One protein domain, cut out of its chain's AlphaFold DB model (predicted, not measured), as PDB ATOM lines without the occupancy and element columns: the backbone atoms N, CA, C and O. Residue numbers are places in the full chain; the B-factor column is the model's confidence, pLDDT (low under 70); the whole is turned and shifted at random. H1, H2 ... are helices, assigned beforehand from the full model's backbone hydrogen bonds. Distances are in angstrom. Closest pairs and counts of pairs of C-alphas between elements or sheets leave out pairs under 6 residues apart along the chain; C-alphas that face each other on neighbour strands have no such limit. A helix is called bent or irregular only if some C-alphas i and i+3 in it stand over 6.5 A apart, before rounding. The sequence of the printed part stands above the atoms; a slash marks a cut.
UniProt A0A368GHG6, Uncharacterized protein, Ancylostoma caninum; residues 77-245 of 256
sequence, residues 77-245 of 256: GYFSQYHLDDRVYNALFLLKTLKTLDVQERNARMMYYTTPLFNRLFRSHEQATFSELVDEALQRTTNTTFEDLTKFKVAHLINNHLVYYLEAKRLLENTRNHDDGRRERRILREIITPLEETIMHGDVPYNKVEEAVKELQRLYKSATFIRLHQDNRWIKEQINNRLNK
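Overview. This is residues 77 to 245 of the 256 residues of an uncharacterized protein of Ancylostoma caninum (UniProt A0A368GHG6). One long helix, H6, makes the core and the long axis of an elongated domain, and other helices fold back along it: H5 and H2 beside its first part, H7a beside its last part, H9 along another side. Beyond its kink H7b crosses H6, and H8 packs on both arms of H7; the short helices H1, H3 and H4 sit round the edges, H4 touching no helix. The printed part has 169 residues with nine named helices, H1 to H9 in order along the chain, and no named strand; the class is all helix. It is compact, with a radius of gyration of the C-alphas of 17.3 A, and the C-alphas span 59 by 31 by 28 A.

Arrangement. Begin at H1, residues 77 to 82, which only just touches H5, residues 130 to 141, with 3 pairs of C-alphas within 8 A; the closest are those of Tyr 82 and Val 134, 6.9 A apart. Next comes H2, residues 91 to 101, which touches residues 148 to 152 of H6, residues 147 to 177, at a shallow tilt of 27 degrees, opposite ways; the closest C-alphas, Thr 97 and Leu 149, are 6.4 A apart. H2, H6 and H9, residues 223 to 243, form an up and down bundle, helices side by side in which each runs against the one before it. H6 and H9 only just touch, with 3 pairs of C-alphas within 8 A, the closest being Asn 160 and Leu 228 at 7.0 A. H3, residues 105 to 114, only just touches H9, at residue 243 alone, where the C-alphas of Arg 109 and Leu 243 are 5.8 A apart. H4, residues 120 to 124, is close to but not clearly touching H8, residues 206 to 219. H5 and H6 form a helical hairpin at a shallow tilt of 17 degrees, with closest C-alphas Thr 141 and Glu 147, 4.8 A apart. H6 is the hub, touching four helices. H7, residues 182 to 201, was assigned as one helix by its hydrogen bonds but is bent: C-alphas 191 and 194 are 6.5 A apart, and its arms H7a and H7b stand at 48 degrees. H6 and H7a form a hairpin at 14 degrees, closest at the C-alphas of Leu 172 and Arg 185, 6.0 A. H7b and H8 form another, a steep tilt of 42 degrees, closest at Pro 194 and Val 209, C-alphas 6.0 A apart. Every O i to N i+4 pair is within hydrogen-bond range in H2, H5, H7a, H7b, H8 and H9. The figures are 4 of 6 in H3, 26 of 27 in H6, 0 of 2 in H1 and 0 of 1 in H4; O i to N i+3 pairs within range are 2 of 3 in H1 and 1 of 2 in H4.

Along the chain. Find C-alpha 77 at (-5.086, -0.412, 49.329), where H1 begins; it is 9.7 A long. H2 measures 15.4 A, H3 15.0 A, H4 9.1 A and H5 16.7 A. H3 is irregular, but only just: C-alphas 106 and 109 are 6.6 A apart. Find C-alpha 147 at (-1.808, 19.516, 50.085); from there H6 runs 45.9 A to C-alpha 177 at (-27.618, -9.264, 25.363). H7a, residues 182 to 191, measures 14.5 A, and H7b, residues 194 to 201, 10.1 A. H8 measures 20.1 A, and H9 runs 30.2 A to C-alpha 243 at (-9.816, 31.282, 44.522).

Size, cuts and confidence. The two C-alphas farthest apart are those of Arg 106 and Asp 179, 59.7 A. The printed part has no cut and no long link; that from H1 to H2 is short, the others tight. The mean pLDDT of the printed part is 83.0; look for values under 70 at residues 77, 102 to 107, 116, 119 to 126, 177 to 180 and 244 to 245.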
ATOM      1  N   GLY A  77      -6.140   0.265  50.080       68.19
ATOM      2  CA  GLY A  77      -5.086  -0.412  49.329       68.19
ATOM      3  C   GLY A  77      -4.796   0.259  47.988       68.19
ATOM      4  O   GLY A  77      -3.634   0.378  47.615       68.19
ATOM      5  N   TYR A  78      -5.824   0.746  47.289       72.31
ATOM      6  CA  TYR A  78      -5.650   1.529  46.062       72.31
ATOM      7  C   TYR A  78      -5.236   2.982  46.357       72.31
ATOM      8  O   TYR A  78      -4.364   3.532  45.695       72.31
ATOM      9  N   PHE A  79      -5.807   3.604  47.392       79.62
ATOM     10  CA  PHE A  79      -5.527   4.999  47.757       79.62
ATOM     11  C   PHE A  79      -4.084   5.210  48.251       79.62
ATOM     12  O   PHE A  79      -3.454   6.207  47.893       79.62
ATOM     13  N   SER A  80      -3.531   4.258  49.009       78.00
ATOM     14  CA  SER A  80      -2.153   4.343  49.526       78.00
ATOM     15  C   SER A  80      -1.074   4.320  48.436       78.00
ATOM     16  O   SER A  80       0.008   4.862  48.661       78.00
ATOM     17  N   GLN A  81      -1.371   3.785  47.242       82.00
ATOM     18  CA  GLN A  81      -0.478   3.847  46.073       82.00
ATOM     19  C   GLN A  81      -0.208   5.289  45.630       82.00
ATOM     20  O   GLN A  81       0.890   5.600  45.192       82.00
ATOM     21  N   TYR A  82      -1.192   6.173  45.811       81.75
ATOM     22  CA  TYR A  82      -1.146   7.588  45.443       81.75
ATOM     23  C   TYR A  82      -0.864   8.497  46.651       81.75
ATOM     24  O   TYR A  82      -1.299   9.648  46.687       81.75
ATOM     25  N   HIS A  83      -0.209   7.958  47.687       82.44
ATOM     26  CA  HIS A  83       0.114   8.647  48.945       82.44
ATOM     27  C   HIS A  83      -1.086   9.335  49.635       82.44
ATOM     28  O   HIS A  83      -0.923  10.292  50.401       82.44
ATOM     29  N   LEU A  84      -2.303   8.835  49.393       85.56
ATOM     30  CA  LEU A  84      -3.503   9.275  50.094       85.56
ATOM     31  C   LEU A  84      -3.607   8.581  51.454       85.56
ATOM     32  O   LEU A  84      -3.341   7.390  51.595       85.56
ATOM     33  N   ASP A  85      -4.026   9.355  52.447       85.00
ATOM     34  CA  ASP A  85      -4.324   8.898  53.804       85.00
ATOM     35  C   ASP A  85      -5.800   8.450  53.947       85.00
ATOM     36  O   ASP A  85      -6.627   8.706  53.070       85.00
ATOM     37  N   ASP A  86      -6.151   7.802  55.066       82.88
ATOM     38  CA  ASP A  86      -7.473   7.188  55.315       82.88
ATOM     39  C   ASP A  86      -8.648   8.188  55.478       82.88
ATOM     40  O   ASP A  86      -9.728   7.831  55.963       82.88
ATOM     41  N   ARG A  87      -8.474   9.472  55.129       85.56
ATOM     42  CA  ARG A  87      -9.515  10.501  55.292       85.56
ATOM     43  C   ARG A  87     -10.616  10.386  54.234       85.56
ATOM     44  O   ARG A  87     -10.400  10.008  53.087       85.56
ATOM     45  N   VAL A  88     -11.829  10.795  54.616       85.50
ATOM     46  CA  VAL A  88     -13.004  10.775  53.731       85.50
ATOM     47  C   VAL A  88     -13.054  12.037  52.861       85.50
ATOM     48  O   VAL A  88     -13.537  13.087  53.291       85.50
ATOM     49  N   TYR A  89     -12.578  11.923  51.619       85.81
ATOM     50  CA  TYR A  89     -12.466  12.999  50.623       85.81
ATOM     51  C   TYR A  89     -13.812  13.367  49.960       85.81
ATOM     52  O   TYR A  89     -13.974  13.288  48.745       85.81
ATOM     53  N   ASN A  90     -14.804  13.769  50.760       86.94
ATOM     54  CA  ASN A  90     -16.160  14.107  50.300       86.94
ATOM     55  C   ASN A  90     -16.418  15.631  50.196       86.94
ATOM     56  O   ASN A  90     -15.527  16.459  50.391       86.94
ATOM     57  N   ALA A  91     -17.665  16.031  49.916       87.94
ATOM     58  CA  ALA A  91     -18.050  17.442  49.781       87.94
ATOM     59  C   ALA A  91     -17.780  18.286  51.045       87.94
ATOM     60  O   ALA A  91     -17.394  19.451  50.938       87.94
ATOM     61  N   LEU A  92     -17.933  17.705  52.242       89.38
ATOM     62  CA  LEU A  92     -17.629  18.384  53.508       89.38
ATOM     63  C   LEU A  92     -16.121  18.545  53.728       89.38
ATOM     64  O   LEU A  92     -15.718  19.515  54.369       89.38
ATOM     65  N   PHE A  93     -15.294  17.635  53.203       90.56
ATOM     66  CA  PHE A  93     -13.841  17.803  53.177       90.56
ATOM     67  C   PHE A  93     -13.474  19.016  52.313       90.56
ATOM     68  O   PHE A  93     -12.914  19.979  52.834       90.56
ATOM     69  N   LEU A  94     -13.895  19.037  51.039       90.94
ATOM     70  CA  LEU A  94     -13.593  20.137  50.112       90.94
ATOM     71  C   LEU A  94     -14.002  21.508  50.673       90.94
ATOM     72  O   LEU A  94     -13.210  22.449  50.641       90.94
ATOM     73  N   LEU A  95     -15.221  21.633  51.208       90.56
ATOM     74  CA  LEU A  95     -15.720  22.904  51.743       90.56
ATOM     75  C   LEU A  95     -14.950  23.373  52.990       90.56
ATOM     76  O   LEU A  95     -14.789  24.580  53.182       90.56
ATOM     77  N   LYS A  96     -14.430  22.452  53.816       89.69
ATOM     78  CA  LYS A  96     -13.528  22.787  54.931       89.69
ATOM     79  C   LYS A  96     -12.164  23.248  54.416       89.69
ATOM     80  O   LYS A  96     -11.723  24.329  54.792       89.69
ATOM     81  N   THR A  97     -11.538  22.488  53.517       88.94
ATOM     82  CA  THR A  97     -10.229  22.821  52.927       88.94
ATOM     83  C   THR A  97     -10.253  24.179  52.223       88.94
ATOM     84  O   THR A  97      -9.386  25.018  52.464       88.94
ATOM     85  N   LEU A  98     -11.290  24.454  51.427       87.56
ATOM     86  CA  LEU A  98     -11.466  25.747  50.762       87.56
ATOM     87  C   LEU A  98     -11.689  26.910  51.741       87.56
ATOM     88  O   LEU A  98     -11.267  28.026  51.449       87.56
ATOM     89  N   LYS A  99     -12.309  26.671  52.906       84.38
ATOM     90  CA  LYS A  99     -12.429  27.684  53.967       84.38
ATOM     91  C   LYS A  99     -11.079  27.983  54.632       84.38
ATOM     92  O   LYS A  99     -10.841  29.129  54.993       84.38
ATOM     93  N   THR A 100     -10.199  26.991  54.778       81.00
ATOM     94  CA  THR A 100      -8.830  27.193  55.287       81.00
ATOM     95  C   THR A 100      -7.971  27.970  54.285       81.00
ATOM     96  O   THR A 100      -7.240  28.879  54.673       81.00
ATOM     97  N   LEU A 101      -8.100  27.664  52.989       77.25
ATOM     98  CA  LEU A 101      -7.400  28.365  51.905       77.25
ATOM     99  C   LEU A 101      -7.802  29.840  51.763       77.25
ATOM    100  O   LEU A 101      -6.952  30.675  51.464       77.25
ATOM    101  N   ASP A 102      -9.064  30.164  52.059       66.38
ATOM    102  CA  ASP A 102      -9.618  31.530  52.096       66.38
ATOM    103  C   ASP A 102      -8.851  32.486  53.039       66.38
ATOM    104  O   ASP A 102      -9.002  33.699  52.948       66.38
ATOM    105  N   VAL A 103      -8.034  31.954  53.959       60.88
ATOM    106  CA  VAL A 103      -7.269  32.716  54.965       60.88
ATOM    107  C   VAL A 103      -5.829  33.025  54.501       60.88
ATOM    108  O   VAL A 103      -5.116  33.774  55.163       60.88
ATOM    109  N   GLN A 104      -5.371  32.474  53.367       63.09
ATOM    110  CA  GLN A 104      -3.970  32.560  52.904       63.09
ATOM    111  C   GLN A 104      -3.828  33.079  51.454       63.09
ATOM    112  O   GLN A 104      -2.926  32.681  50.716       63.09
ATOM    113  N   GLU A 105      -4.727  33.978  51.040       58.34
ATOM    114  CA  GLU A 105      -5.048  34.303  49.637       58.34
ATOM    115  C   GLU A 105      -3.873  34.446  48.647       58.34
ATOM    116  O   GLU A 105      -3.931  33.880  47.552       58.34
ATOM    117  N   ARG A 106      -2.821  35.218  48.969       59.66
ATOM    118  CA  ARG A 106      -1.887  35.734  47.938       59.66
ATOM    119  C   ARG A 106      -1.131  34.658  47.153       59.66
ATOM    120  O   ARG A 106      -0.995  34.798  45.940       59.66
ATOM    121  N   ASN A 107      -0.681  33.587  47.803       65.50
ATOM    122  CA  ASN A 107       0.039  32.503  47.117       65.50
ATOM    123  C   ASN A 107      -0.911  31.418  46.582       65.50
ATOM    124  O   ASN A 107      -0.542  30.663  45.680       65.50
ATOM    125  N   ALA A 108      -2.144  31.362  47.097       71.12
ATOM    126  CA  ALA A 108      -3.090  30.293  46.811       71.12
ATOM    127  C   ALA A 108      -3.498  30.241  45.332       71.12
ATOM    128  O   ALA A 108      -3.494  29.181  44.705       71.12
ATOM    129  N   ARG A 109      -3.780  31.409  44.742       72.38
ATOM    130  CA  ARG A 109      -4.128  31.514  43.319       72.38
ATOM    131  C   ARG A 109      -3.003  31.000  42.416       72.38
ATOM    132  O   ARG A 109      -3.283  30.308  41.443       72.38
ATOM    133  N   MET A 110      -1.743  31.293  42.751       73.81
ATOM    134  CA  MET A 110      -0.590  30.824  41.977       73.81
ATOM    135  C   MET A 110      -0.440  29.304  42.054       73.81
ATOM    136  O   MET A 110      -0.394  28.668  41.005       73.81
ATOM    137  N   MET A 111      -0.448  28.713  43.257       76.69
ATOM    138  CA  MET A 111      -0.342  27.253  43.430       76.69
ATOM    139  C   MET A 111      -1.416  26.490  42.647       76.69
ATOM    140  O   MET A 111      -1.105  25.506  41.974       76.69
ATOM    141  N   TYR A 112      -2.663  26.971  42.656       76.12
ATOM    142  CA  TYR A 112      -3.753  26.339  41.910       76.12
ATOM    143  C   TYR A 112      -3.527  26.296  40.389       76.12
ATOM    144  O   TYR A 112      -3.937  25.343  39.728       76.12
ATOM    145  N   TYR A 113      -2.867  27.309  39.822       73.56
ATOM    146  CA  TYR A 113      -2.561  27.359  38.391       73.56
ATOM    147  C   TYR A 113      -1.179  26.785  38.030       73.56
ATOM    148  O   TYR A 113      -0.944  26.510  36.855       73.56
ATOM    149  N   THR A 114      -0.274  26.545  38.985       73.06
ATOM    150  CA  THR A 114       1.040  25.917  38.726       73.06
ATOM    151  C   THR A 114       1.121  24.436  39.104       73.06
ATOM    152  O   THR A 114       2.083  23.772  38.719       73.06
ATOM    153  N   THR A 115       0.133  23.894  39.818       75.12
ATOM    154  CA  THR A 115       0.083  22.469  40.181       75.12
ATOM    155  C   THR A 115      -0.581  21.637  39.062       75.12
ATOM    156  O   THR A 115      -1.606  22.069  38.508       75.12
ATOM    157  N   PRO A 116      -0.037  20.451  38.712       69.06
ATOM    158  CA  PRO A 116      -0.692  19.474  37.836       69.06
ATOM    159  C   PRO A 116      -2.090  19.072  38.327       69.06
ATOM    160  O   PRO A 116      -2.502  19.405  39.437       69.06
ATOM    161  N   LEU A 117      -2.860  18.383  37.478       75.38
ATOM    162  CA  LEU A 117      -4.262  17.970  37.701       75.38
ATOM    163  C   LEU A 117      -5.292  19.114  37.878       75.38
ATOM    164  O   LEU A 117      -6.486  18.901  37.636       75.38
ATOM    165  N   PHE A 118      -4.865  20.323  38.252       70.56
ATOM    166  CA  PHE A 118      -5.697  21.527  38.345       70.56
ATOM    167  C   PHE A 118      -5.642  22.384  37.077       70.56
ATOM    168  O   PHE A 118      -6.686  22.797  36.561       70.56
ATOM    169  N   ASN A 119      -4.442  22.636  36.541       66.44
ATOM    170  CA  ASN A 119      -4.282  23.459  35.347       66.44
ATOM    171  C   ASN A 119      -4.453  22.646  34.047       66.44
ATOM    172  O   ASN A 119      -3.733  21.688  33.771       66.44
ATOM    173  N   ARG A 120      -5.373  23.106  33.189       56.06
ATOM    174  CA  ARG A 120      -5.665  22.556  31.852       56.06
ATOM    175  C   ARG A 120      -4.472  22.620  30.882       56.06
ATOM    176  O   ARG A 120      -4.488  21.909  29.881       56.06
ATOM    177  N   LEU A 121      -3.463  23.453  31.153       47.41
ATOM    178  CA  LEU A 121      -2.258  23.595  30.326       47.41
ATOM    179  C   LEU A 121      -1.286  22.408  30.430       47.41
ATOM    180  O   LEU A 121      -0.508  22.214  29.502       47.41
ATOM    181  N   PHE A 122      -1.378  21.553  31.460       54.50
ATOM    182  CA  PHE A 122      -0.572  20.319  31.537       54.50
ATOM    183  C   PHE A 122      -0.878  19.303  30.421       54.50
ATOM    184  O   PHE A 122      -0.144  18.338  30.255       54.50
ATOM    185  N   ARG A 123      -1.889  19.558  29.580       52.12
ATOM    186  CA  ARG A 123      -2.141  18.816  28.333       52.12
ATOM    187  C   ARG A 123      -0.983  18.844  27.327       52.12
ATOM    188  O   ARG A 123      -1.010  18.051  26.401       52.12
ATOM    189  N   SER A 124       0.020  19.707  27.506       50.22
ATOM    190  CA  SER A 124       1.289  19.634  26.764       50.22
ATOM    191  C   SER A 124       2.136  18.399  27.104       50.22
ATOM    192  O   SER A 124       3.006  18.026  26.324       50.22
ATOM    193  N   HIS A 125       1.896  17.755  28.249       59.03
ATOM    194  CA  HIS A 125       2.607  16.554  28.686       59.03
ATOM    195  C   HIS A 125       1.881  15.308  28.153       59.03
ATOM    196  O   HIS A 125       1.374  14.489  28.914       59.03
ATOM    197  N   GLU A 126       1.804  15.174  26.825       66.31
ATOM    198  CA  GLU A 126       1.021  14.135  26.121       66.31
ATOM    199  C   GLU A 126       1.461  12.681  26.389       66.31
ATOM    200  O   GLU A 126       0.812  11.749  25.916       66.31
ATOM    201  N   GLN A 127       2.554  12.477  27.124       81.00
ATOM    202  CA  GLN A 127       3.049  11.157  27.525       81.00
ATOM    203  C   GLN A 127       2.939  10.899  29.035       81.00
ATOM    204  O   GLN A 127       3.099   9.755  29.441       81.00
ATOM    205  N   ALA A 128       2.656  11.920  29.856       85.19
ATOM    206  CA  ALA A 128       2.669  11.773  31.309       85.19
ATOM    207  C   ALA A 128       1.520  10.877  31.793       85.19
ATOM    208  O   ALA A 128       0.357  11.062  31.407       85.19
ATOM    209  N   THR A 129       1.849   9.905  32.637       87.44
ATOM    210  CA  THR A 129       0.896   8.943  33.199       87.44
ATOM    211  C   THR A 129       0.029   9.580  34.283       87.44
ATOM    212  O   THR A 129       0.291  10.695  34.751       87.44
ATOM    213  N   PHE A 130      -1.029   8.887  34.717       84.81
ATOM    214  CA  PHE A 130      -1.805   9.380  35.855       84.81
ATOM    215  C   PHE A 130      -0.975   9.388  37.150       84.81
ATOM    216  O   PHE A 130      -1.103  10.348  37.906       84.81
ATOM    217  N   SER A 131      -0.098   8.398  37.384       85.19
ATOM    218  CA  SER A 131       0.769   8.395  38.576       85.19
ATOM    219  C   SER A 131       1.732   9.577  38.567       85.19
ATOM    220  O   SER A 131       1.715  10.366  39.500       85.19
ATOM    221  N   GLU A 132       2.472   9.792  37.475       87.69
ATOM    222  CA  GLU A 132       3.458  10.882  37.375       87.69
ATOM    223  C   GLU A 132       2.839  12.261  37.660       87.69
ATOM    224  O   GLU A 132       3.419  13.074  38.379       87.69
ATOM    225  N   LEU A 133       1.628  12.517  37.149       87.19
ATOM    226  CA  LEU A 133       0.900  13.768  37.395       87.19
ATOM    227  C   LEU A 133       0.373  13.892  38.834       87.19
ATOM    228  O   LEU A 133       0.216  15.012  39.325       87.19
ATOM    229  N   VAL A 134       0.072  12.776  39.502       88.44
ATOM    230  CA  VAL A 134      -0.295  12.743  40.926       88.44
ATOM    231  C   VAL A 134       0.936  12.983  41.795       88.44
ATOM    232  O   VAL A 134       0.900  13.858  42.660       88.44
ATOM    233  N   ASP A 135       2.027  12.271  41.528       88.94
ATOM    234  CA  ASP A 135       3.283  12.366  42.265       88.94
ATOM    235  C   ASP A 135       3.875  13.774  42.155       88.94
ATOM    236  O   ASP A 135       4.223  14.378  43.168       88.94
ATOM    237  N   GLU A 136       3.890  14.368  40.957       88.25
ATOM    238  CA  GLU A 136       4.318  15.755  40.771       88.25
ATOM    239  C   GLU A 136       3.385  16.751  41.492       88.25
ATOM    240  O   GLU A 136       3.857  17.697  42.131       88.25
ATOM    241  N   ALA A 137       2.062  16.557  41.434       88.19
ATOM    242  CA  ALA A 137       1.111  17.435  42.121       88.19
ATOM    243  C   ALA A 137       1.262  17.380  43.649       88.19
ATOM    244  O   ALA A 137       1.239  18.424  44.308       88.19
ATOM    245  N   LEU A 138       1.450  16.187  44.215       90.00
ATOM    246  CA  LEU A 138       1.665  15.993  45.646       90.00
ATOM    247  C   LEU A 138       3.045  16.502  46.075       90.00
ATOM    248  O   LEU A 138       3.123  17.250  47.048       90.00
ATOM    249  N   GLN A 139       4.122  16.222  45.337       89.00
ATOM    250  CA  GLN A 139       5.456  16.768  45.634       89.00
ATOM    251  C   GLN A 139       5.471  18.306  45.629       89.00
ATOM    252  O   GLN A 139       6.061  18.917  46.519       89.00
ATOM    253  N   ARG A 140       4.769  18.947  44.682       86.25
ATOM    254  CA  ARG A 140       4.632  20.416  44.612       86.25
ATOM    255  C   ARG A 140       3.799  21.029  45.747       86.25
ATOM    256  O   ARG A 140       3.889  22.239  45.951       86.25
ATOM    257  N   THR A 141       2.971  20.245  46.443       87.94
ATOM    258  CA  THR A 141       1.996  20.761  47.427       87.94
ATOM    259  C   THR A 141       2.130  20.193  48.841       87.94
ATOM    260  O   THR A 141       1.533  20.759  49.755       87.94
ATOM    261  N   THR A 142       2.946  19.160  49.057       88.75
ATOM    262  CA  THR A 142       3.314  18.625  50.381       88.75
ATOM    263  C   THR A 142       3.823  19.737  51.306       88.75
ATOM    264  O   THR A 142       4.632  20.569  50.894       88.75
ATOM    265  N   ASN A 143       3.361  19.760  52.561       85.00
ATOM    266  CA  ASN A 143       3.626  20.820  53.551       85.00
ATOM    267  C   ASN A 143       3.133  22.231  53.154       85.00
ATOM    268  O   ASN A 143       3.466  23.215  53.820       85.00
ATOM    269  N   THR A 144       2.316  22.360  52.105       84.81
ATOM    270  CA  THR A 144       1.607  23.603  51.763       84.81
ATOM    271  C   THR A 144       0.127  23.477  52.118       84.81
ATOM    272  O   THR A 144      -0.419  22.378  52.201       84.81
ATOM    273  N   THR A 145      -0.591  24.594  52.229       82.44
ATOM    274  CA  THR A 145      -2.053  24.551  52.411       82.44
ATOM    275  C   THR A 145      -2.827  24.050  51.185       82.44
ATOM    276  O   THR A 145      -4.033  23.830  51.282       82.44
ATOM    277  N   PHE A 146      -2.148  23.781  50.061       85.62
ATOM    278  CA  PHE A 146      -2.715  23.087  48.902       85.62
ATOM    279  C   PHE A 146      -2.650  21.560  48.990       85.62
ATOM    280  O   PHE A 146      -3.303  20.910  48.175       85.62
ATOM    281  N   GLU A 147      -1.936  20.975  49.960       89.00
ATOM    282  CA  GLU A 147      -1.808  19.516  50.085       89.00
ATOM    283  C   GLU A 147      -3.184  18.836  50.164       89.00
ATOM    284  O   GLU A 147      -3.500  17.969  49.355       89.00
ATOM    285  N   ASP A 148      -4.055  19.300  51.066       90.56
ATOM    286  CA  ASP A 148      -5.398  18.739  51.247       90.56
ATOM    287  C   ASP A 148      -6.293  18.922  50.014       90.56
ATOM    288  O   ASP A 148      -7.058  18.021  49.666       90.56
ATOM    289  N   LEU A 149      -6.196  20.061  49.316       90.06
ATOM    290  CA  LEU A 149      -6.968  20.279  48.088       90.06
ATOM    291  C   LEU A 149      -6.480  19.346  46.971       90.06
ATOM    292  O   LEU A 149      -7.286  18.872  46.167       90.06
ATOM    293  N   THR A 150      -5.179  19.057  46.945       90.50
ATOM    294  CA  THR A 150      -4.538  18.147  45.990       90.50
ATOM    295  C   THR A 150      -4.906  16.702  46.289       90.50
ATOM    296  O   THR A 150      -5.434  16.036  45.406       90.50
ATOM    297  N   LYS A 151      -4.780  16.244  47.538       91.25
ATOM    298  CA  LYS A 151      -5.239  14.915  47.972       91.25
ATOM    299  C   LYS A 151      -6.724  14.689  47.663       91.25
ATOM    300  O   LYS A 151      -7.073  13.676  47.060       91.25
ATOM    301  N   PHE A 152      -7.589  15.674  47.935       91.00
ATOM    302  CA  PHE A 152      -8.997  15.635  47.511       91.00
ATOM    303  C   PHE A 152      -9.156  15.524  45.985       91.00
ATOM    304  O   PHE A 152      -9.957  14.726  45.496       91.00
ATOM    305  N   LYS A 153      -8.401  16.314  45.212       89.31
ATOM    306  CA  LYS A 153      -8.458  16.308  43.745       89.31
ATOM    307  C   LYS A 153      -8.019  14.961  43.158       89.31
ATOM    308  O   LYS A 153      -8.666  14.488  42.224       89.31
ATOM    309  N   VAL A 154      -6.973  14.354  43.713       89.69
ATOM    310  CA  VAL A 154      -6.458  13.025  43.352       89.69
ATOM    311  C   VAL A 154      -7.500  11.948  43.672       89.69
ATOM    312  O   VAL A 154      -7.922  11.234  42.763       89.69
ATOM    313  N   ALA A 155      -8.007  11.903  44.911       89.19
ATOM    314  CA  ALA A 155      -9.049  10.966  45.345       89.19
ATOM    315  C   ALA A 155     -10.319  11.046  44.476       89.19
ATOM    316  O   ALA A 155     -10.877  10.029  44.063       89.19
ATOM    317  N   HIS A 156     -10.763  12.261  44.135       88.50
ATOM    318  CA  HIS A 156     -11.926  12.460  43.270       88.50
ATOM    319  C   HIS A 156     -11.665  12.019  41.821       88.50
ATOM    320  O   HIS A 156     -12.557  11.451  41.193       88.50
ATOM    321  N   LEU A 157     -10.464  12.232  41.266       87.38
ATOM    322  CA  LEU A 157     -10.107  11.715  39.934       87.38
ATOM    323  C   LEU A 157     -10.073  10.180  39.912       87.38
ATOM    324  O   LEU A 157     -10.715   9.587  39.047       87.38
ATOM    325  N   ILE A 158      -9.440   9.554  40.907       87.44
ATOM    326  CA  ILE A 158      -9.456   8.100  41.141       87.44
ATOM    327  C   ILE A 158     -10.893   7.557  41.143       87.44
ATOM    328  O   ILE A 158     -11.232   6.676  40.347       87.44
ATOM    329  N   ASN A 159     -11.767   8.135  41.970       87.69
ATOM    330  CA  ASN A 159     -13.146   7.672  42.100       87.69
ATOM    331  C   ASN A 159     -13.970   7.925  40.825       87.69
ATOM    332  O   ASN A 159     -14.834   7.117  40.488       87.69
ATOM    333  N   ASN A 160     -13.680   8.984  40.058       87.81
ATOM    334  CA  ASN A 160     -14.267   9.157  38.727       87.81
ATOM    335  C   ASN A 160     -13.828   8.042  37.767       87.81
ATOM    336  O   ASN A 160     -14.691   7.456  37.118       87.81
ATOM    337  N   HIS A 161     -12.524   7.749  37.658       87.44
ATOM    338  CA  HIS A 161     -12.003   6.729  36.735       87.44
ATOM    339  C   HIS A 161     -12.642   5.364  37.013       87.44
ATOM    340  O   HIS A 161     -13.168   4.738  36.091       87.44
ATOM    341  N   LEU A 162     -12.695   4.962  38.288       88.69
ATOM    342  CA  LEU A 162     -13.329   3.719  38.721       88.69
ATOM    343  C   LEU A 162     -14.817   3.659  38.342       88.69
ATOM    344  O   LEU A 162     -15.269   2.659  37.786       88.69
ATOM    345  N   VAL A 163     -15.587   4.729  38.574       89.88
ATOM    346  CA  VAL A 163     -17.021   4.744  38.230       89.88
ATOM    347  C   VAL A 163     -17.250   4.797  36.711       89.88
ATOM    348  O   VAL A 163     -18.177   4.145  36.230       89.88
ATOM    349  N   TYR A 164     -16.409   5.495  35.934       90.12
ATOM    350  CA  TYR A 164     -16.466   5.446  34.465       90.12
ATOM    351  C   TYR A 164     -16.200   4.032  33.938       90.12
ATOM    352  O   TYR A 164     -16.964   3.543  33.110       90.12
ATOM    353  N   TYR A 165     -15.171   3.361  34.457       91.75
ATOM    354  CA  TYR A 165     -14.822   1.983  34.114       91.75
ATOM    355  C   TYR A 165     -15.944   0.986  34.452       91.75
ATOM    356  O   TYR A 165     -16.370   0.226  33.581       91.75
ATOM    357  N   LEU A 166     -16.475   1.017  35.680       91.44
ATOM    358  CA  LEU A 166     -17.541   0.107  36.118       91.44
ATOM    359  C   LEU A 166     -18.832   0.298  35.305       91.44
ATOM    360  O   LEU A 166     -19.448  -0.676  34.872       91.44
ATOM    361  N   GLU A 167     -19.225   1.545  35.038       92.19
ATOM    362  CA  GLU A 167     -20.391   1.844  34.202       92.19
ATOM    363  C   GLU A 167     -20.155   1.465  32.728       92.19
ATOM    364  O   GLU A 167     -21.067   0.958  32.077       92.19
ATOM    365  N   ALA A 168     -18.936   1.624  32.199       91.75
ATOM    366  CA  ALA A 168     -18.590   1.166  30.854       91.75
ATOM    367  C   ALA A 168     -18.634  -0.368  30.733       91.75
ATOM    368  O   ALA A 168     -19.207  -0.885  29.773       91.75
ATOM    369  N   LYS A 169     -18.126  -1.116  31.726       92.19
ATOM    370  CA  LYS A 169     -18.285  -2.582  31.802       92.19
ATOM    371  C   LYS A 169     -19.764  -2.984  31.870       92.19
ATOM    372  O   LYS A 169     -20.167  -3.913  31.176       92.19
ATOM    373  N   ARG A 170     -20.593  -2.252  32.628       91.25
ATOM    374  CA  ARG A 170     -22.053  -2.462  32.691       91.25
ATOM    375  C   ARG A 170     -22.726  -2.252  31.328       91.25
ATOM    376  O   ARG A 170     -23.577  -3.046  30.939       91.25
ATOM    377  N   LEU A 171     -22.325  -1.224  30.578       91.00
ATOM    378  CA  LEU A 171     -22.786  -0.991  29.203       91.00
ATOM    379  C   LEU A 171     -22.301  -2.091  28.237       91.00
ATOM    380  O   LEU A 171     -23.067  -2.534  27.380       91.00
ATOM    381  N   LEU A 172     -21.071  -2.589  28.396       90.69
ATOM    382  CA  LEU A 172     -20.531  -3.688  27.589       90.69
ATOM    383  C   LEU A 172     -21.287  -5.010  27.812       90.69
ATOM    384  O   LEU A 172     -21.536  -5.732  26.849       90.69
ATOM    385  N   GLU A 173     -21.690  -5.315  29.046       88.19
ATOM    386  CA  GLU A 173     -22.477  -6.522  29.326       88.19
ATOM    387  C   GLU A 173     -23.946  -6.358  28.900       88.19
ATOM    388  O   GLU A 173     -24.524  -7.276  28.324       88.19
ATOM    389  N   ASN A 174     -24.541  -5.167  29.038       85.56
ATOM    390  CA  ASN A 174     -25.866  -4.891  28.466       85.56
ATOM    391  C   ASN A 174     -25.874  -5.071  26.936       85.56
ATOM    392  O   ASN A 174     -26.761  -5.724  26.389       85.56
ATOM    393  N   THR A 175     -24.853  -4.559  26.239       84.19
ATOM    394  CA  THR A 175     -24.703  -4.732  24.783       84.19
ATOM    395  C   THR A 175     -24.309  -6.154  24.380       84.19
ATOM    396  O   THR A 175     -24.333  -6.462  23.192       84.19
ATOM    397  N   ARG A 176     -23.997  -7.063  25.317       72.44
ATOM    398  CA  ARG A 176     -23.848  -8.510  25.063       72.44
ATOM    399  C   ARG A 176     -25.192  -9.201  24.821       72.44
ATOM    400  O   ARG A 176     -25.236 -10.138  24.034       72.44
ATOM    401  N   ASN A 177     -26.266  -8.694  25.425       68.56
ATOM    402  CA  ASN A 177     -27.618  -9.264  25.363       68.56
ATOM    403  C   ASN A 177     -28.412  -8.857  24.100       68.56
ATOM    404  O   ASN A 177     -29.601  -9.149  23.999       68.56
ATOM    405  N   HIS A 178     -27.767  -8.189  23.138       69.50
ATOM    406  CA  HIS A 178     -28.341  -7.807  21.846       69.50
ATOM    407  C   HIS A 178     -27.450  -8.311  20.700       69.50
ATOM    408  O   HIS A 178     -26.257  -7.998  20.657       69.50
ATOM    409  N   ASP A 179     -27.999  -9.072  19.753       63.34
ATOM    410  CA  ASP A 179     -27.203  -9.776  18.732       63.34
ATOM    411  C   ASP A 179     -26.356  -8.840  17.849       63.34
ATOM    412  O   ASP A 179     -25.137  -9.039  17.710       63.34
ATOM    413  N   ASP A 180     -26.962  -7.760  17.344       64.62
ATOM    414  CA  ASP A 180     -26.337  -6.791  16.427       64.62
ATOM    415  C   ASP A 180     -25.240  -5.916  17.058       64.62
ATOM    416  O   ASP A 180     -24.480  -5.259  16.341       64.62
ATOM    417  N   GLY A 181     -25.064  -5.951  18.384       77.06
ATOM    418  CA  GLY A 181     -24.134  -5.090  19.130       77.06
ATOM    419  C   GLY A 181     -22.637  -5.240  18.797       77.06
ATOM    420  O   GLY A 181     -21.799  -4.698  19.509       77.06
ATOM    421  N   ARG A 182     -22.231  -5.968  17.744       83.06
ATOM    422  CA  ARG A 182     -20.817  -6.277  17.424       83.06
ATOM    423  C   ARG A 182     -19.929  -5.033  17.305       83.06
ATOM    424  O   ARG A 182     -18.821  -5.036  17.838       83.06
ATOM    425  N   ARG A 183     -20.398  -3.980  16.621       85.06
ATOM    426  CA  ARG A 183     -19.641  -2.723  16.441       85.06
ATOM    427  C   ARG A 183     -19.559  -1.919  17.740       85.06
ATOM    428  O   ARG A 183     -18.498  -1.408  18.078       85.06
ATOM    429  N   GLU A 184     -20.664  -1.851  18.472       85.75
ATOM    430  CA  GLU A 184     -20.784  -1.146  19.750       85.75
ATOM    431  C   GLU A 184     -19.902  -1.793  20.829       85.75
ATOM    432  O   GLU A 184     -19.076  -1.119  21.439       85.75
ATOM    433  N   ARG A 185     -19.957  -3.127  20.956       86.75
ATOM    434  CA  ARG A 185     -19.081  -3.933  21.823       86.75
ATOM    435  C   ARG A 185     -17.594  -3.755  21.502       86.75
ATOM    436  O   ARG A 185     -16.775  -3.832  22.414       86.75
ATOM    437  N   ARG A 186     -17.225  -3.530  20.232       89.31
ATOM    438  CA  ARG A 186     -15.839  -3.216  19.847       89.31
ATOM    439  C   ARG A 186     -15.424  -1.835  20.366       89.31
ATOM    440  O   ARG A 186     -14.433  -1.752  21.079       89.31
ATOM    441  N   ILE A 187     -16.216  -0.803  20.076       89.81
ATOM    442  CA  ILE A 187     -15.941   0.580  20.501       89.81
ATOM    443  C   ILE A 187     -15.896   0.681  22.035       89.81
ATOM    444  O   ILE A 187     -14.990   1.297  22.585       89.81
ATOM    445  N   LEU A 188     -16.817   0.017  22.746       91.31
ATOM    446  CA  LEU A 188     -16.789  -0.049  24.211       91.31
ATOM    447  C   LEU A 188     -15.508  -0.699  24.737       91.31
ATOM    448  O   LEU A 188     -14.953  -0.194  25.703       91.31
ATOM    449  N   ARG A 189     -15.002  -1.772  24.117       92.81
ATOM    450  CA  ARG A 189     -13.717  -2.374  24.519       92.81
ATOM    451  C   ARG A 189     -12.542  -1.429  24.279       92.81
ATOM    452  O   ARG A 189     -11.748  -1.245  25.189       92.81
ATOM    453  N   GLU A 190     -12.479  -0.796  23.108       91.62
ATOM    454  CA  GLU A 190     -11.435   0.180  22.757       91.62
ATOM    455  C   GLU A 190     -11.423   1.388  23.724       91.62
ATOM    456  O   GLU A 190     -10.357   1.896  24.055       91.62
ATOM    457  N   ILE A 191     -12.588   1.784  24.259       91.44
ATOM    458  CA  ILE A 191     -12.735   2.803  25.317       91.44
ATOM    459  C   ILE A 191     -12.409   2.260  26.722       91.44
ATOM    460  O   ILE A 191     -11.861   2.985  27.550       91.44
ATOM    461  N   ILE A 192     -12.755   1.006  27.028       92.94
ATOM    462  CA  ILE A 192     -12.554   0.402  28.356       92.94
ATOM    463  C   ILE A 192     -11.080   0.099  28.621       92.94
ATOM    464  O   ILE A 192     -10.639   0.345  29.739       92.94
ATOM    465  N   THR A 193     -10.320  -0.382  27.631       92.50
ATOM    466  CA  THR A 193      -8.900  -0.752  27.785       92.50
ATOM    467  C   THR A 193      -8.056   0.314  28.507       92.50
ATOM    468  O   THR A 193      -7.516  -0.016  29.559       92.50
ATOM    469  N   PRO A 194      -7.983   1.589  28.067       90.38
ATOM    470  CA  PRO A 194      -7.184   2.597  28.771       90.38
ATOM    471  C   PRO A 194      -7.709   2.919  30.179       90.38
ATOM    472  O   PRO A 194      -6.919   3.275  31.049       90.38
ATOM    473  N   LEU A 195      -9.014   2.783  30.449       90.00
ATOM    474  CA  LEU A 195      -9.560   2.951  31.805       90.00
ATOM    475  C   LEU A 195      -9.158   1.777  32.714       90.00
ATOM    476  O   LEU A 195      -8.799   1.985  33.870       90.00
ATOM    477  N   GLU A 196      -9.195   0.557  32.179       90.62
ATOM    478  CA  GLU A 196      -8.811  -0.686  32.852       90.62
ATOM    479  C   GLU A 196      -7.313  -0.696  33.177       90.62
ATOM    480  O   GLU A 196      -6.939  -0.886  34.330       90.62
ATOM    481  N   GLU A 197      -6.462  -0.384  32.200       87.38
ATOM    482  CA  GLU A 197      -5.011  -0.251  32.373       87.38
ATOM    483  C   GLU A 197      -4.655   0.860  33.381       87.38
ATOM    484  O   GLU A 197      -3.775   0.665  34.219       87.38
ATOM    485  N   THR A 198      -5.381   1.989  33.391       85.62
ATOM    486  CA  THR A 198      -5.167   3.059  34.390       85.62
ATOM    487  C   THR A 198      -5.454   2.576  35.810       85.62
ATOM    488  O   THR A 198      -4.709   2.915  36.721       85.62
ATOM    489  N   ILE A 199      -6.516   1.789  36.009       84.62
ATOM    490  CA  ILE A 199      -6.922   1.288  37.334       84.62
ATOM    491  C   ILE A 199      -6.050   0.108  37.789       84.62
ATOM    492  O   ILE A 199      -5.840  -0.082  38.983       84.62
ATOM    493  N   MET A 200      -5.546  -0.700  36.855       82.12
ATOM    494  CA  MET A 200      -4.746  -1.888  37.166       82.12
ATOM    495  C   MET A 200      -3.244  -1.603  37.296       82.12
ATOM    496  O   MET A 200      -2.552  -2.358  37.985       82.12
ATOM    497  N   HIS A 201      -2.739  -0.555  36.631       79.31
ATOM    498  CA  HIS A 201      -1.301  -0.275  36.505       79.31
ATOM    499  C   HIS A 201      -0.913   1.199  36.710       79.31
ATOM    500  O   HIS A 201       0.216   1.467  37.092       79.31
ATOM    501  N   GLY A 202      -1.803   2.168  36.463       73.00
ATOM    502  CA  GLY A 202      -1.498   3.608  36.562       73.00
ATOM    503  C   GLY A 202      -0.692   4.195  35.388       73.00
ATOM    504  O   GLY A 202      -0.820   5.388  35.107       73.00
ATOM    505  N   ASP A 203       0.044   3.351  34.657       79.19
ATOM    506  CA  ASP A 203       1.020   3.688  33.603       79.19
ATOM    507  C   ASP A 203       0.437   4.239  32.279       79.19
ATOM    508  O   ASP A 203       1.155   4.418  31.293       79.19
ATOM    509  N   VAL A 204      -0.870   4.503  32.199       83.81
ATOM    510  CA  VAL A 204      -1.500   5.005  30.965       83.81
ATOM    511  C   VAL A 204      -1.305   6.522  30.848       83.81
ATOM    512  O   VAL A 204      -1.685   7.245  31.775       83.81
ATOM    513  N   PRO A 205      -0.812   7.042  29.702       87.00
ATOM    514  CA  PRO A 205      -0.784   8.477  29.423       87.00
ATOM    515  C   PRO A 205      -2.156   9.129  29.632       87.00
ATOM    516  O   PRO A 205      -3.159   8.726  29.032       87.00
ATOM    517  N   TYR A 206      -2.217  10.138  30.499       86.06
ATOM    518  CA  TYR A 206      -3.476  10.652  31.047       86.06
ATOM    519  C   TYR A 206      -4.381  11.332  29.998       86.06
ATOM    520  O   TYR A 206      -5.601  11.405  30.165       86.06
ATOM    521  N   ASN A 207      -3.823  11.763  28.861       85.62
ATOM    522  CA  ASN A 207      -4.598  12.214  27.700       85.62
ATOM    523  C   ASN A 207      -5.518  11.113  27.141       85.62
ATOM    524  O   ASN A 207      -6.695  11.393  26.913       85.62
ATOM    525  N   LYS A 208      -5.036   9.868  27.012       88.25
ATOM    526  CA  LYS A 208      -5.834   8.708  26.569       88.25
ATOM    527  C   LYS A 208      -6.976   8.411  27.541       88.25
ATOM    528  O   LYS A 208      -8.079   8.076  27.117       88.25
ATOM    529  N   VAL A 209      -6.732   8.590  28.841       88.50
ATOM    530  CA  VAL A 209      -7.738   8.435  29.905       88.50
ATOM    531  C   VAL A 209      -8.815   9.514  29.784       88.50
ATOM    532  O   VAL A 209     -10.005   9.198  29.742       88.50
ATOM    533  N   GLU A 210      -8.425  10.789  29.640       87.19
ATOM    534  CA  GLU A 210      -9.395  11.852  29.361       87.19
ATOM    535  C   GLU A 210     -10.168  11.593  28.049       87.19
ATOM    536  O   GLU A 210     -11.342  11.941  27.957       87.19
ATOM    537  N   GLU A 211      -9.522  11.074  27.002       89.06
ATOM    538  CA  GLU A 211     -10.146  10.788  25.701       89.06
ATOM    539  C   GLU A 211     -11.167   9.661  25.777       89.06
ATOM    540  O   GLU A 211     -12.303   9.870  25.359       89.06
ATOM    541  N   ALA A 212     -10.829   8.542  26.416       90.88
ATOM    542  CA  ALA A 212     -11.772   7.467  26.700       90.88
ATOM    543  C   ALA A 212     -13.000   7.974  27.478       90.88
ATOM    544  O   ALA A 212     -14.133   7.667  27.109       90.88
ATOM    545  N   VAL A 213     -12.812   8.827  28.496       89.94
ATOM    546  CA  VAL A 213     -13.933   9.442  29.232       89.94
ATOM    547  C   VAL A 213     -14.772  10.370  28.338       89.94
ATOM    548  O   VAL A 213     -16.003  10.317  28.404       89.94
ATOM    549  N   LYS A 214     -14.154  11.199  27.480       89.88
ATOM    550  CA  LYS A 214     -14.878  12.069  26.524       89.88
ATOM    551  C   LYS A 214     -15.686  11.245  25.517       89.88
ATOM    552  O   LYS A 214     -16.844  11.568  25.268       89.88
ATOM    553  N   GLU A 215     -15.095  10.195  24.951       91.19
ATOM    554  CA  GLU A 215     -15.730   9.257  24.015       91.19
ATOM    555  C   GLU A 215     -16.936   8.561  24.664       91.19
ATOM    556  O   GLU A 215     -18.041   8.571  24.117       91.19
ATOM    557  N   LEU A 216     -16.745   8.033  25.875       90.31
ATOM    558  CA  LEU A 216     -17.769   7.366  26.672       90.31
ATOM    559  C   LEU A 216     -18.960   8.299  26.965       90.31
ATOM    560  O   LEU A 216     -20.106   7.925  26.721       90.31
ATOM    561  N   GLN A 217     -18.697   9.538  27.398       89.75
ATOM    562  CA  GLN A 217     -19.719  10.577  27.605       89.75
ATOM    563  C   GLN A 217     -20.418  11.019  26.306       89.75
ATOM    564  O   GLN A 217     -21.602  11.359  26.324       89.75
ATOM    565  N   ARG A 218     -19.685  11.065  25.185       89.62
ATOM    566  CA  ARG A 218     -20.181  11.495  23.865       89.62
ATOM    567  C   ARG A 218     -21.145  10.479  23.262       89.62
ATOM    568  O   ARG A 218     -22.142  10.874  22.660       89.62
ATOM    569  N   LEU A 219     -20.827   9.193  23.398       88.75
ATOM    570  CA  LEU A 219     -21.584   8.092  22.807       88.75
ATOM    571  C   LEU A 219     -22.735   7.617  23.709       88.75
ATOM    572  O   LEU A 219     -23.820   7.337  23.205       88.75
ATOM    573  N   TYR A 220     -22.539   7.575  25.033       87.00
ATOM    574  CA  TYR A 220     -23.480   6.950  25.967       87.00
ATOM    575  C   TYR A 220     -24.039   7.959  26.975       87.00
ATOM    576  O   TYR A 220     -23.321   8.538  27.786       87.00
ATOM    577  N   LYS A 221     -25.364   8.138  26.987       85.06
ATOM    578  CA  LYS A 221     -26.058   9.074  27.893       85.06
ATOM    579  C   LYS A 221     -26.508   8.397  29.192       85.06
ATOM    580  O   LYS A 221     -27.696   8.362  29.501       85.06
ATOM    581  N   SER A 222     -25.562   7.849  29.954       87.81
ATOM    582  CA  SER A 222     -25.866   7.283  31.276       87.81
ATOM    583  C   SER A 222     -26.152   8.370  32.317       87.81
ATOM    584  O   SER A 222     -25.437   9.372  32.404       87.81
ATOM    585  N   ALA A 223     -27.141   8.125  33.183       88.44
ATOM    586  CA  ALA A 223     -27.391   8.929  34.379       88.44
ATOM    587  C   ALA A 223     -26.157   8.998  35.302       88.44
ATOM    588  O   ALA A 223     -25.913  10.034  35.922       88.44
ATOM    589  N   THR A 224     -25.336   7.940  35.338       88.25
ATOM    590  CA  THR A 224     -24.061   7.911  36.068       88.25
ATOM    591  C   THR A 224     -23.098   8.971  35.528       88.25
ATOM    592  O   THR A 224     -22.575   9.772  36.299       88.25
ATOM    593  N   PHE A 225     -22.916   9.054  34.206       89.00
ATOM    594  CA  PHE A 225     -22.025  10.044  33.585       89.00
ATOM    595  C   PHE A 225     -22.555  11.476  33.718       89.00
ATOM    596  O   PHE A 225     -21.776  12.404  33.931       89.00
ATOM    597  N   ILE A 226     -23.879  11.660  33.657       87.75
ATOM    598  CA  ILE A 226     -24.522  12.957  33.910       87.75
ATOM    599  C   ILE A 226     -24.249  13.413  35.352       87.75
ATOM    600  O   ILE A 226     -23.844  14.561  35.546       87.75
ATOM    601  N   ARG A 227     -24.379  12.519  36.346       88.62
ATOM    602  CA  ARG A 227     -24.044  12.810  37.751       88.62
ATOM    603  C   ARG A 227     -22.563  13.152  37.917       88.62
ATOM    604  O   ARG A 227     -22.254  14.209  38.451       88.62
ATOM    605  N   LEU A 228     -21.652  12.340  37.373       88.25
ATOM    606  CA  LEU A 228     -20.207  12.615  37.424       88.25
ATOM    607  C   LEU A 228     -19.844  13.967  36.786       88.25
ATOM    608  O   LEU A 228     -18.968  14.673  37.286       88.25
ATOM    609  N   HIS A 229     -20.512  14.365  35.700       87.12
ATOM    610  CA  HIS A 229     -20.311  15.678  35.084       87.12
ATOM    611  C   HIS A 229     -20.853  16.830  35.953       87.12
ATOM    612  O   HIS A 229     -20.235  17.894  36.009       87.12
ATOM    613  N   GLN A 230     -21.974  16.628  36.653       88.06
ATOM    614  CA  GLN A 230     -22.522  17.587  37.621       88.06
ATOM    615  C   GLN A 230     -21.616  17.729  38.855       88.06
ATOM    616  O   GLN A 230     -21.273  18.853  39.214       88.06
ATOM    617  N   ASP A 231     -21.146  16.618  39.429       88.69
ATOM    618  CA  ASP A 231     -20.199  16.580  40.552       88.69
ATOM    619  C   ASP A 231     -18.902  17.339  40.208       88.69
ATOM    620  O   ASP A 231     -18.477  18.244  40.929       88.69
ATOM    621  N   ASN A 232     -18.299  17.039  39.049       87.94
ATOM    622  CA  ASN A 232     -17.087  17.719  38.577       87.94
ATOM    623  C   ASN A 232     -17.304  19.212  38.281       87.94
ATOM    624  O   ASN A 232     -16.387  20.017  38.470       87.94
ATOM    625  N   ARG A 233     -18.506  19.603  37.836       88.38
ATOM    626  CA  ARG A 233     -18.869  21.012  37.657       88.38
ATOM    627  C   ARG A 233     -18.979  21.725  39.003       88.38
ATOM    628  O   ARG A 233     -18.332  22.754  39.170       88.38
ATOM    629  N   TRP A 234     -19.713  21.156  39.959       91.44
ATOM    630  CA  TRP A 234     -19.893  21.731  41.293       91.44
ATOM    631  C   TRP A 234     -18.555  21.913  42.015       91.44
ATOM    632  O   TRP A 234     -18.291  22.991  42.538       91.44
ATOM    633  N   ILE A 235     -17.661  20.917  41.974       88.88
ATOM    634  CA  ILE A 235     -16.305  21.035  42.540       88.88
ATOM    635  C   ILE A 235     -15.560  22.223  41.919       88.88
ATOM    636  O   ILE A 235     -14.990  23.044  42.638       88.88
ATOM    637  N   LYS A 236     -15.583  22.347  40.586       87.25
ATOM    638  CA  LYS A 236     -14.929  23.455  39.880       87.25
ATOM    639  C   LYS A 236     -15.542  24.810  40.246       87.25
ATOM    640  O   LYS A 236     -14.799  25.776  40.394       87.25
ATOM    641  N   GLU A 237     -16.861  24.885  40.403       88.56
ATOM    642  CA  GLU A 237     -17.572  26.083  40.863       88.56
ATOM    643  C   GLU A 237     -17.156  26.455  42.295       88.56
ATOM    644  O   GLU A 237     -16.735  27.587  42.512       88.56
ATOM    645  N   GLN A 238     -17.151  25.517  43.252       89.00
ATOM    646  CA  GLN A 238     -16.721  25.796  44.633       89.00
ATOM    647  C   GLN A 238     -15.275  26.299  44.711       89.00
ATOM    648  O   GLN A 238     -15.000  27.272  45.416       89.00
ATOM    649  N   ILE A 239     -14.354  25.672  43.971       86.44
ATOM    650  CA  ILE A 239     -12.947  26.087  43.951       86.44
ATOM    651  C   ILE A 239     -12.802  27.469  43.292       86.44
ATOM    652  O   ILE A 239     -12.159  28.354  43.857       86.44
ATOM    653  N   ASN A 240     -13.439  27.696  42.136       83.12
ATOM    654  CA  ASN A 240     -13.396  28.989  41.449       83.12
ATOM    655  C   ASN A 240     -13.964  30.125  42.317       83.12
ATOM    656  O   ASN A 240     -13.327  31.170  42.423       83.12
ATOM    657  N   ASN A 241     -15.113  29.904  42.965       83.81
ATOM    658  CA  ASN A 241     -15.811  30.889  43.800       83.81
ATOM    659  C   ASN A 241     -15.040  31.255  45.085       83.81
ATOM    660  O   ASN A 241     -15.406  32.202  45.780       83.81
ATOM    661  N   ARG A 242     -13.982  30.507  45.421       79.81
ATOM    662  CA  ARG A 242     -13.067  30.807  46.531       79.81
ATOM    663  C   ARG A 242     -11.770  31.435  46.024       79.81
ATOM    664  O   ARG A 242     -11.392  32.493  46.508       79.81
ATOM    665  N   LEU A 243     -11.139  30.854  45.002       77.31
ATOM    666  CA  LEU A 243      -9.816  31.282  44.522       77.31
ATOM    667  C   LEU A 243      -9.825  32.464  43.528       77.31
ATOM    668  O   LEU A 243      -8.760  33.008  43.241       77.31
ATOM    669  N   ASN A 244     -10.983  32.873  42.989       68.88
ATOM    670  CA  ASN A 244     -11.088  33.985  42.025       68.88
ATOM    671  C   ASN A 244     -11.892  35.206  42.518       68.88
ATOM    672  O   ASN A 244     -12.156  36.100  41.717       68.88
ATOM    673  N   LYS A 245     -12.223  35.299  43.817       60.44
ATOM    674  CA  LYS A 245     -13.011  36.410  44.406       60.44
ATOM    675  C   LYS A 245     -12.516  37.823  44.058       60.44
ATOM    676  O   LYS A 245     -13.304  38.759  44.047       60.44
TER     677      LYS A 245